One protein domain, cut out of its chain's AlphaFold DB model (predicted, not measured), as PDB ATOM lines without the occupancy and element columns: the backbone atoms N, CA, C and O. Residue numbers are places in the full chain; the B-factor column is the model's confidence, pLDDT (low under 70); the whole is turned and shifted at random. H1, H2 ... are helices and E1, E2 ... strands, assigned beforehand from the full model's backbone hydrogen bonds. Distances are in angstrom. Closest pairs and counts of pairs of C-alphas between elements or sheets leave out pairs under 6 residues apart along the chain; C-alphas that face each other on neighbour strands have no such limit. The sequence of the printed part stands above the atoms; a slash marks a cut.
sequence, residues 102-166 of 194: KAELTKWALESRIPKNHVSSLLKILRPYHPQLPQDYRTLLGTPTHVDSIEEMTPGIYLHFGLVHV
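This is residues 102 to 166 of the 194 residues of the protein "uncharacterized protein LOC103520208" of Diaphorina citri (UniProt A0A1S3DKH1). A small head of three helices, H1, H2 and H3, lies at one end, and from it a thin arm leads to a two-stranded hairpin, E1 and E2, whose tip, residues 152 to 157, sticks out. After the hairpin the chain folds back to the short helix H4, which touches no helix. The printed part has 65 residues, in the order H1, H2, H3, E1, E2, H4; the sheet is E1 - E2, antiparallel, and the class is mostly helix. The whole is only just loose, close to extended, with a radius of gyration of the C-alphas of 15.7 A; the arm makes the length in spans of 49 by 23 by 19 A.

H1, residues 102 to 111, and H2, residues 116 to 126, are close but not clearly touching, the C-alphas of Ala 109 and Val 119 being closest at 7.1 A. They run opposite ways at a shallow tilt of 27 degrees. H3, residues 137 to 140, touches H2, closest at the C-alphas of Ser 120 and Tyr 137, 5.1 A. H3 only just touches H1, with 3 pairs of C-alphas within 8 A, closest Thr 106 and Leu 140 at 6.0 A. E1, residues 151 to 153, and E2, residues 156 to 158, form an antiparallel hairpin at 135 degrees, with N 156 and O 153 at 2.7 A, within hydrogen-bond range. H4, residues 163 to 166, is apart from H1, H2 and H3. In H1 and H2 every O i to N i+4 pair is within range; H3 and H4 are too short for one.

H1 begins at C-alpha 102 (9.291, 12.901, -34.046) and is 14.3 A long; H2 is 15.5 A. H4 ends at C-alpha 166 (-12.611, 0.342, -33.440).

The farthest C-alphas, Tyr 129 and Thr 154, are 49.8 A apart. The printed part has no cut and no long link. Residues 145 to 149 and 162 are under pLDDT 70.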
ATOM      1  N   LYS A 102      10.495  13.273 -34.785       89.94
ATOM      2  CA  LYS A 102       9.291  12.901 -34.046       89.94
ATOM      3  C   LYS A 102       8.619  11.649 -34.622       89.94
ATOM      4  O   LYS A 102       8.348  10.736 -33.860       89.94
ATOM      5  N   ALA A 103       8.351  11.595 -35.925       89.75
ATOM      6  CA  ALA A 103       7.734  10.447 -36.589       89.75
ATOM      7  C   ALA A 103       8.615   9.188 -36.523       89.75
ATOM      8  O   ALA A 103       8.104   8.103 -36.244       89.75
ATOM      9  N   GLU A 104       9.929   9.329 -36.708       92.56
ATOM     10  CA  GLU A 104      10.875   8.215 -36.564       92.56
ATOM     11  C   GLU A 104      10.939   7.706 -35.121       92.56
ATOM     12  O   GLU A 104      10.847   6.502 -34.893       92.56
ATOM     13  N   LEU A 105      10.998   8.607 -34.135       92.19
ATOM     14  CA  LEU A 105      10.940   8.258 -32.715       92.19
ATOM     15  C   LEU A 105       9.604   7.622 -32.334       92.19
ATOM     16  O   LEU A 105       9.586   6.695 -31.530       92.19
ATOM     17  N   THR A 106       8.488   8.090 -32.899       91.88
ATOM     18  CA  THR A 106       7.171   7.477 -32.703       91.88
ATOM     19  C   THR A 106       7.172   6.047 -33.238       91.88
ATOM     20  O   THR A 106       6.780   5.137 -32.512       91.88
ATOM     21  N   LYS A 107       7.656   5.825 -34.467       92.56
ATOM     22  CA  LYS A 107       7.765   4.485 -35.062       92.56
ATOM     23  C   LYS A 107       8.671   3.579 -34.229       92.56
ATOM     24  O   LYS A 107       8.254   2.498 -33.824       92.56
ATOM     25  N   TRP A 108       9.863   4.063 -33.891       93.38
ATOM     26  CA  TRP A 108      10.815   3.351 -33.050       93.38
ATOM     27  C   TRP A 108      10.211   2.986 -31.691       93.38
ATOM     28  O   TRP A 108      10.348   1.851 -31.250       93.38
ATOM     29  N   ALA A 109       9.489   3.901 -31.042       91.56
ATOM     30  CA  ALA A 109       8.854   3.647 -29.751       91.56
ATOM     31  C   ALA A 109       7.700   2.629 -29.826       91.56
ATOM     32  O   ALA A 109       7.416   1.981 -28.822       91.56
ATOM     33  N   LEU A 110       7.031   2.495 -30.979       91.19
ATOM     34  CA  LEU A 110       5.980   1.497 -31.203       91.19
ATOM     35  C   LEU A 110       6.553   0.100 -31.471       91.19
ATOM     36  O   LEU A 110       6.002  -0.891 -30.996       91.19
ATOM     37  N   GLU A 111       7.647   0.018 -32.224       93.06
ATOM     38  CA  GLU A 111       8.312  -1.246 -32.566       93.06
ATOM     39  C   GLU A 111       9.150  -1.782 -31.400       93.06
ATOM     40  O   GLU A 111       9.237  -2.990 -31.158       93.06
ATOM     41  N   SER A 112       9.748  -0.872 -30.637       86.50
ATOM     42  CA  SER A 112      10.595  -1.214 -29.509       86.50
ATOM     43  C   SER A 112       9.746  -1.626 -28.312       86.50
ATOM     44  O   SER A 112       8.921  -0.864 -27.814       86.50
ATOM     45  N   ARG A 113      10.006  -2.809 -27.750       89.56
ATOM     46  CA  ARG A 113       9.388  -3.274 -26.491       89.56
ATOM     47  C   ARG A 113       9.998  -2.590 -25.258       89.56
ATOM     48  O   ARG A 113      10.305  -3.239 -24.261       89.56
ATOM     49  N   ILE A 114      10.224  -1.282 -25.339       89.94
ATOM     50  CA  ILE A 114      10.885  -0.488 -24.303       89.94
ATOM     51  C   ILE A 114       9.833   0.040 -23.316       89.94
ATOM     52  O   ILE A 114       8.771   0.515 -23.729       89.94
ATOM     53  N   PRO A 115      10.103   0.018 -21.998       91.56
ATOM     54  CA  PRO A 115       9.210   0.626 -21.021       91.56
ATOM     55  C   PRO A 115       8.985   2.119 -21.296       91.56
ATOM     56  O   PRO A 115       9.930   2.882 -21.499       91.56
ATOM     57  N   LYS A 116       7.732   2.575 -21.181       91.38
ATOM     58  CA  LYS A 116       7.313   3.976 -21.428       91.38
ATOM     59  C   LYS A 116       8.151   5.015 -20.668       91.38
ATOM     60  O   LYS A 116       8.381   6.125 -21.152       91.38
ATOM     61  N   ASN A 117       8.628   4.643 -19.478       92.69
ATOM     62  CA  ASN A 117       9.478   5.489 -18.642       92.69
ATOM     63  C   ASN A 117      10.818   5.802 -19.320       92.69
ATOM     64  O   ASN A 117      11.290   6.925 -19.220       92.69
ATOM     65  N   HIS A 118      11.408   4.838 -20.030       93.75
ATOM     66  CA  HIS A 118      12.708   5.010 -20.685       93.75
ATOM     67  C   HIS A 118      12.587   5.920 -21.905       93.75
ATOM     68  O   HIS A 118      13.412   6.811 -22.076       93.75
ATOM     69  N   VAL A 119      11.512   5.776 -22.690       93.94
ATOM     70  CA  VAL A 119      11.232   6.689 -23.810       93.94
ATOM     71  C   VAL A 119      11.029   8.118 -23.303       93.94
ATOM     72  O   VAL A 119      11.579   9.056 -23.861       93.94
ATOM     73  N   SER A 120      10.308   8.296 -22.193       93.94
ATOM     74  CA  SER A 120      10.116   9.629 -21.601       93.94
ATOM     75  C   SER A 120      11.423  10.214 -21.048       93.94
ATOM     76  O   SER A 120      11.661  11.411 -21.166       93.94
ATOM     77  N   SER A 121      12.300   9.389 -20.466       94.75
ATOM     78  CA  SER A 121      13.641   9.827 -20.056       94.75
ATOM     79  C   SER A 121      14.498  10.239 -21.253       94.75
ATOM     80  O   SER A 121      15.135  11.286 -21.201       94.75
ATOM     81  N   LEU A 122      14.462   9.473 -22.346       94.62
ATOM     82  CA  LEU A 122      15.158   9.810 -23.587       94.62
ATOM     83  C   LEU A 122      14.667  11.147 -24.160       94.62
ATOM     84  O   LEU A 122      15.473  12.013 -24.478       94.62
ATOM     85  N   LEU A 123      13.350  11.357 -24.220       94.38
ATOM     86  CA  LEU A 123      12.765  12.612 -24.704       94.38
ATOM     87  C   LEU A 123      13.210  13.824 -23.874       94.38
ATOM     88  O   LEU A 123      13.475  14.887 -24.432       94.38
ATOM     89  N   LYS A 124      13.364  13.671 -22.553       94.06
ATOM     90  CA  LYS A 124      13.902  14.734 -21.687       94.06
ATOM     91  C   LYS A 124      15.353  15.075 -22.015       94.06
ATOM     92  O   LYS A 124      15.697  16.252 -21.985       94.06
ATOM     93  N   ILE A 125      16.172  14.072 -22.338       94.75
ATOM     94  CA  ILE A 125      17.575  14.260 -22.741       94.75
ATOM     95  C   ILE A 125      17.659  14.953 -24.107       94.75
ATOM     96  O   ILE A 125      18.518  15.802 -24.307       94.75
ATOM     97  N   LEU A 126      16.752  14.634 -25.034       92.38
ATOM     98  CA  LEU A 126      16.737  15.206 -26.388       92.38
ATOM     99  C   LEU A 126      16.155  16.626 -26.455       92.38
ATOM    100  O   LEU A 126      16.413  17.356 -27.410       92.38
ATOM    101  N   ARG A 127      15.382  17.038 -25.448       91.06
ATOM    102  CA  ARG A 127      14.654  18.314 -25.436       91.06
ATOM    103  C   ARG A 127      15.520  19.574 -25.611       91.06
ATOM    104  O   ARG A 127      15.059  20.468 -26.317       91.06
ATOM    105  N   PRO A 128      16.726  19.693 -25.022       91.88
ATOM    106  CA  PRO A 128      17.583  20.861 -25.234       91.88
ATOM    107  C   PRO A 128      18.016  21.034 -26.696       91.88
ATOM    108  O   PRO A 128      18.193  22.157 -27.152       91.88
ATOM    109  N   TYR A 129      18.157  19.928 -27.429       90.44
ATOM    110  CA  TYR A 129      18.571  19.919 -28.834       90.44
ATOM    111  C   TYR A 129      17.380  20.047 -29.788       90.44
ATOM    112  O   TYR A 129      17.501  20.591 -30.885       90.44
ATOM    113  N   HIS A 130      16.217  19.554 -29.363       89.50
ATOM    114  CA  HIS A 130      14.998  19.517 -30.160       89.50
ATOM    115  C   HIS A 130      13.782  19.958 -29.329       89.50
ATOM    116  O   HIS A 130      12.998  19.115 -28.874       89.50
ATOM    117  N   PRO A 131      13.582  21.275 -29.131       87.62
ATOM    118  CA  PRO A 131      12.480  21.806 -28.327       87.62
ATOM    119  C   PRO A 131      11.087  21.506 -28.908       87.62
ATOM    120  O   PRO A 131      10.097  21.564 -28.183       87.62
ATOM    121  N   GLN A 132      10.999  21.153 -30.192       88.88
ATOM    122  CA  GLN A 132       9.776  20.713 -30.869       88.88
ATOM    123  C   GLN A 132       9.307  19.309 -30.450       88.88
ATOM    124  O   GLN A 132       8.180  18.913 -30.769       88.88
ATOM    125  N   LEU A 133      10.162  18.525 -29.783       91.12
ATOM    126  CA  LEU A 133       9.801  17.189 -29.328       91.12
ATOM    127  C   LEU A 133       8.948  17.242 -28.054       91.12
ATOM    128  O   LEU A 133       9.179  18.061 -27.161       91.12
ATOM    129  N   PRO A 134       7.966  16.334 -27.929       89.81
ATOM    130  CA  PRO A 134       7.187  16.214 -26.711       89.81
ATOM    131  C   PRO A 134       8.054  15.756 -25.540       89.81
ATOM    132  O   PRO A 134       8.960  14.945 -25.694       89.81
ATOM    133  N   GLN A 135       7.711  16.223 -24.343       88.88
ATOM    134  CA  GLN A 135       8.380  15.810 -23.108       88.88
ATOM    135  C   GLN A 135       8.043  14.367 -22.708       88.88
ATOM    136  O   GLN A 135       8.879  13.674 -22.129       88.88
ATOM    137  N   ASP A 136       6.819  13.928 -23.007       90.31
ATOM    138  CA  ASP A 136       6.285  12.653 -22.547       90.31
ATOM    139  C   ASP A 136       5.953  11.722 -23.715       90.31
ATOM    140  O   ASP A 136       5.404  12.128 -24.744       90.31
ATOM    141  N   TYR A 137       6.195  10.429 -23.499       92.75
ATOM    142  CA  TYR A 137       5.873   9.359 -24.449       92.75
ATOM    143  C   TYR A 137       4.405   9.371 -24.901       92.75
ATOM    144  O   TYR A 137       4.100   9.090 -26.057       92.75
ATOM    145  N   ARG A 138       3.469   9.708 -24.002       89.94
ATOM    146  CA  ARG A 138       2.034   9.744 -24.337       89.94
ATOM    147  C   ARG A 138       1.740  10.777 -25.420       89.94
ATOM    148  O   ARG A 138       0.959  10.504 -26.324       89.94
ATOM    149  N   THR A 139       2.402  11.929 -25.342       90.94
ATOM    150  CA  THR A 139       2.293  13.006 -26.325       90.94
ATOM    151  C   THR A 139       3.034  12.653 -27.617       90.94
ATOM    152  O   THR A 139       2.562  13.006 -28.695       90.94
ATOM    153  N   LEU A 140       4.142  11.902 -27.539       91.44
ATOM    154  CA  LEU A 140       4.814  11.334 -28.718       91.44
ATOM    155  C   LEU A 140       3.895  10.393 -29.511       91.44
ATOM    156  O   LEU A 140       3.877  10.448 -30.737       91.44
ATOM    157  N   LEU A 141       3.113   9.566 -28.814       90.75
ATOM    158  CA  LEU A 141       2.177   8.628 -29.438       90.75
ATOM    159  C   LEU A 141       0.787   9.208 -29.725       90.75
ATOM    160  O   LEU A 141      -0.082   8.480 -30.196       90.75
ATOM    161  N   GLY A 142       0.538  10.478 -29.397       84.00
ATOM    162  CA  GLY A 142      -0.786  11.080 -29.569       84.00
ATOM    163  C   GLY A 142      -1.885  10.356 -28.784       84.00
ATOM    164  O   GLY A 142      -3.020  10.276 -29.244       84.00
ATOM    165  N   THR A 143      -1.562   9.790 -27.615       82.38
ATOM    166  CA  THR A 143      -2.579   9.141 -26.776       82.38
ATOM    167  C   THR A 143      -3.582  10.199 -26.306       82.38
ATOM    168  O   THR A 143      -3.143  11.155 -25.660       82.38
ATOM    169  N   PRO A 144      -4.895  10.032 -26.552       70.81
ATOM    170  CA  PRO A 144      -5.901  10.982 -26.092       70.81
ATOM    171  C   PRO A 144      -5.793  11.197 -24.578       70.81
ATOM    172  O   PRO A 144      -5.793  10.245 -23.792       70.81
ATOM    173  N   THR A 145      -5.636  12.453 -24.169       68.50
ATOM    174  CA  THR A 145      -5.613  12.879 -22.759       68.50
ATOM    175  C   THR A 145      -6.877  13.617 -22.349       68.50
ATOM    176  O   THR A 145      -7.132  13.719 -21.152       68.50
ATOM    177  N   HIS A 146      -7.652  14.101 -23.321       68.44
ATOM    178  CA  HIS A 146      -8.950  14.721 -23.102       68.44
ATOM    179  C   HIS A 146     -10.067  13.739 -23.449       68.44
ATOM    180  O   HIS A 146      -9.903  12.876 -24.312       68.44
ATOM    181  N   VAL A 147     -11.174  13.869 -22.731       66.81
ATOM    182  CA  VAL A 147     -12.366  13.045 -22.861       66.81
ATOM    183  C   VAL A 147     -13.527  13.991 -23.071       66.81
ATOM    184  O   VAL A 147     -13.783  14.828 -22.210       66.81
ATOM    185  N   ASP A 148     -14.229  13.827 -24.186       64.38
ATOM    186  CA  ASP A 148     -15.346  14.704 -24.538       64.38
ATOM    187  C   ASP A 148     -16.690  14.175 -24.010       64.38
ATOM    188  O   ASP A 148     -17.591  14.960 -23.732       64.38
ATOM    189  N   SER A 149     -16.825  12.857 -23.813       65.38
ATOM    190  CA  SER A 149     -18.053  12.218 -23.329       65.38
ATOM    191  C   SER A 149     -17.814  11.453 -22.027       65.38
ATOM    192  O   SER A 149     -17.179  10.398 -21.982       65.38
ATOM    193  N   ILE A 150     -18.332  12.021 -20.941       72.06
ATOM    194  CA  ILE A 150     -18.435  11.377 -19.636       72.06
ATOM    195  C   ILE A 150     -19.918  11.090 -19.425       72.06
ATOM    196  O   ILE A 150     -20.709  12.025 -19.323       72.06
ATOM    197  N   GLU A 151     -20.298   9.816 -19.390       76.62
ATOM    198  CA  GLU A 151     -21.686   9.417 -19.155       76.62
ATOM    199  C   GLU A 151     -21.858   8.948 -17.708       76.62
ATOM    200  O   GLU A 151     -21.098   8.110 -17.215       76.62
ATOM    201  N   GLU A 152     -22.859   9.481 -17.007       74.31
ATOM    202  CA  GLU A 152     -23.250   8.978 -15.690       74.31
ATOM    203  C   GLU A 152     -24.034   7.669 -15.856       74.31
ATOM    204  O   GLU A 152     -25.077   7.622 -16.504       74.31
ATOM    205  N   MET A 153     -23.527   6.589 -15.266       77.62
ATOM    206  CA  MET A 153     -24.112   5.250 -15.318       77.62
ATOM    207  C   MET A 153     -24.217   4.712 -13.896       77.62
ATOM    208  O   MET A 153     -23.231   4.228 -13.352       77.62
ATOM    209  N   THR A 154     -25.398   4.774 -13.279       73.69
ATOM    210  CA  THR A 154     -25.597   4.359 -11.881       73.69
ATOM    211  C   THR A 154     -25.067   2.941 -11.617       73.69
ATOM    212  O   THR A 154     -25.440   2.006 -12.330       73.69
ATOM    213  N   PRO A 155     -24.208   2.738 -10.591       73.69
ATOM    214  CA  PRO A 155     -23.816   3.662  -9.509       73.69
ATOM    215  C   PRO A 155     -22.546   4.521  -9.750       73.69
ATOM    216  O   PRO A 155     -21.992   5.051  -8.790       73.69
ATOM    217  N   GLY A 156     -22.033   4.643 -10.976       77.12
ATOM    218  CA  GLY A 156     -20.776   5.333 -11.291       77.12
ATOM    219  C   GLY A 156     -20.758   6.104 -12.616       77.12
ATOM    220  O   GLY A 156     -21.769   6.605 -13.090       77.12
ATOM    221  N   ILE A 157     -19.563   6.254 -13.187       79.00
ATOM    222  CA  ILE A 157     -19.312   7.009 -14.420       79.00
ATOM    223  C   ILE A 157     -18.712   6.053 -15.450       79.00
ATOM    224  O   ILE A 157     -17.748   5.344 -15.144       79.00
ATOM    225  N   TYR A 158     -19.264   6.046 -16.660       79.88
ATOM    226  CA  TYR A 158     -18.755   5.277 -17.785       79.88
ATOM    227  C   TYR A 158     -17.912   6.156 -18.714       79.88
ATOM    228  O   TYR A 158     -18.279   7.277 -19.065       79.88
ATOM    229  N   LEU A 159     -16.757   5.620 -19.110       74.56
ATOM    230  CA  LEU A 159     -15.788   6.287 -19.966       74.56
ATOM    231  C   LEU A 159     -15.208   5.293 -20.970       74.56
ATOM    232  O   LEU A 159     -14.515   4.349 -20.584       74.56
ATOM    233  N   HIS A 160     -15.449   5.522 -22.260       73.44
ATOM    234  CA  HIS A 160     -14.924   4.682 -23.330       73.44
ATOM    235  C   HIS A 160     -13.816   5.397 -24.117       73.44
ATOM    236  O   HIS A 160     -14.033   6.418 -24.761       73.44
ATOM    237  N   PHE A 161     -12.608   4.830 -24.117       71.25
ATOM    238  CA  PHE A 161     -11.488   5.352 -24.903       71.25
ATOM    239  C   PHE A 161     -11.353   4.589 -26.216       71.25
ATOM    240  O   PHE A 161     -11.069   3.394 -26.211       71.25
ATOM    241  N   GLY A 162     -11.533   5.270 -27.349       66.44
ATOM    242  CA  GLY A 162     -11.216   4.719 -28.674       66.44
ATOM    243  C   GLY A 162     -12.074   3.530 -29.131       66.44
ATOM    244  O   GLY A 162     -11.889   3.065 -30.252       66.44
ATOM    245  N   LEU A 163     -13.027   3.062 -28.316       78.00
ATOM    246  CA  LEU A 163     -13.887   1.923 -28.645       78.00
ATOM    247  C   LEU A 163     -14.761   2.206 -29.864       78.00
ATOM    248  O   LEU A 163     -14.820   1.374 -30.758       78.00
ATOM    249  N   VAL A 164     -15.361   3.396 -29.956       77.00
ATOM    250  CA  VAL A 164     -16.223   3.774 -31.090       77.00
ATOM    251  C   VAL A 164     -15.486   3.625 -32.424       77.00
ATOM    252  O   VAL A 164     -15.990   2.966 -33.328       77.00
ATOM    253  N   HIS A 165     -14.260   4.144 -32.523       74.88
ATOM    254  CA  HIS A 165     -13.451   4.077 -33.744       74.88
ATOM    255  C   HIS A 165     -13.100   2.642 -34.152       74.88
ATOM    256  O   HIS A 165     -12.992   2.338 -35.338       74.88
ATOM    257  N   VAL A 166     -12.888   1.757 -33.176       78.38
ATOM    258  CA  VAL A 166     -12.611   0.342 -33.440       78.38
ATOM    259  C   VAL A 166     -13.895  -0.374 -33.853       78.38
ATOM    260  O   VAL A 166     -13.898  -1.090 -34.850       78.38
TER     261      VAL A 166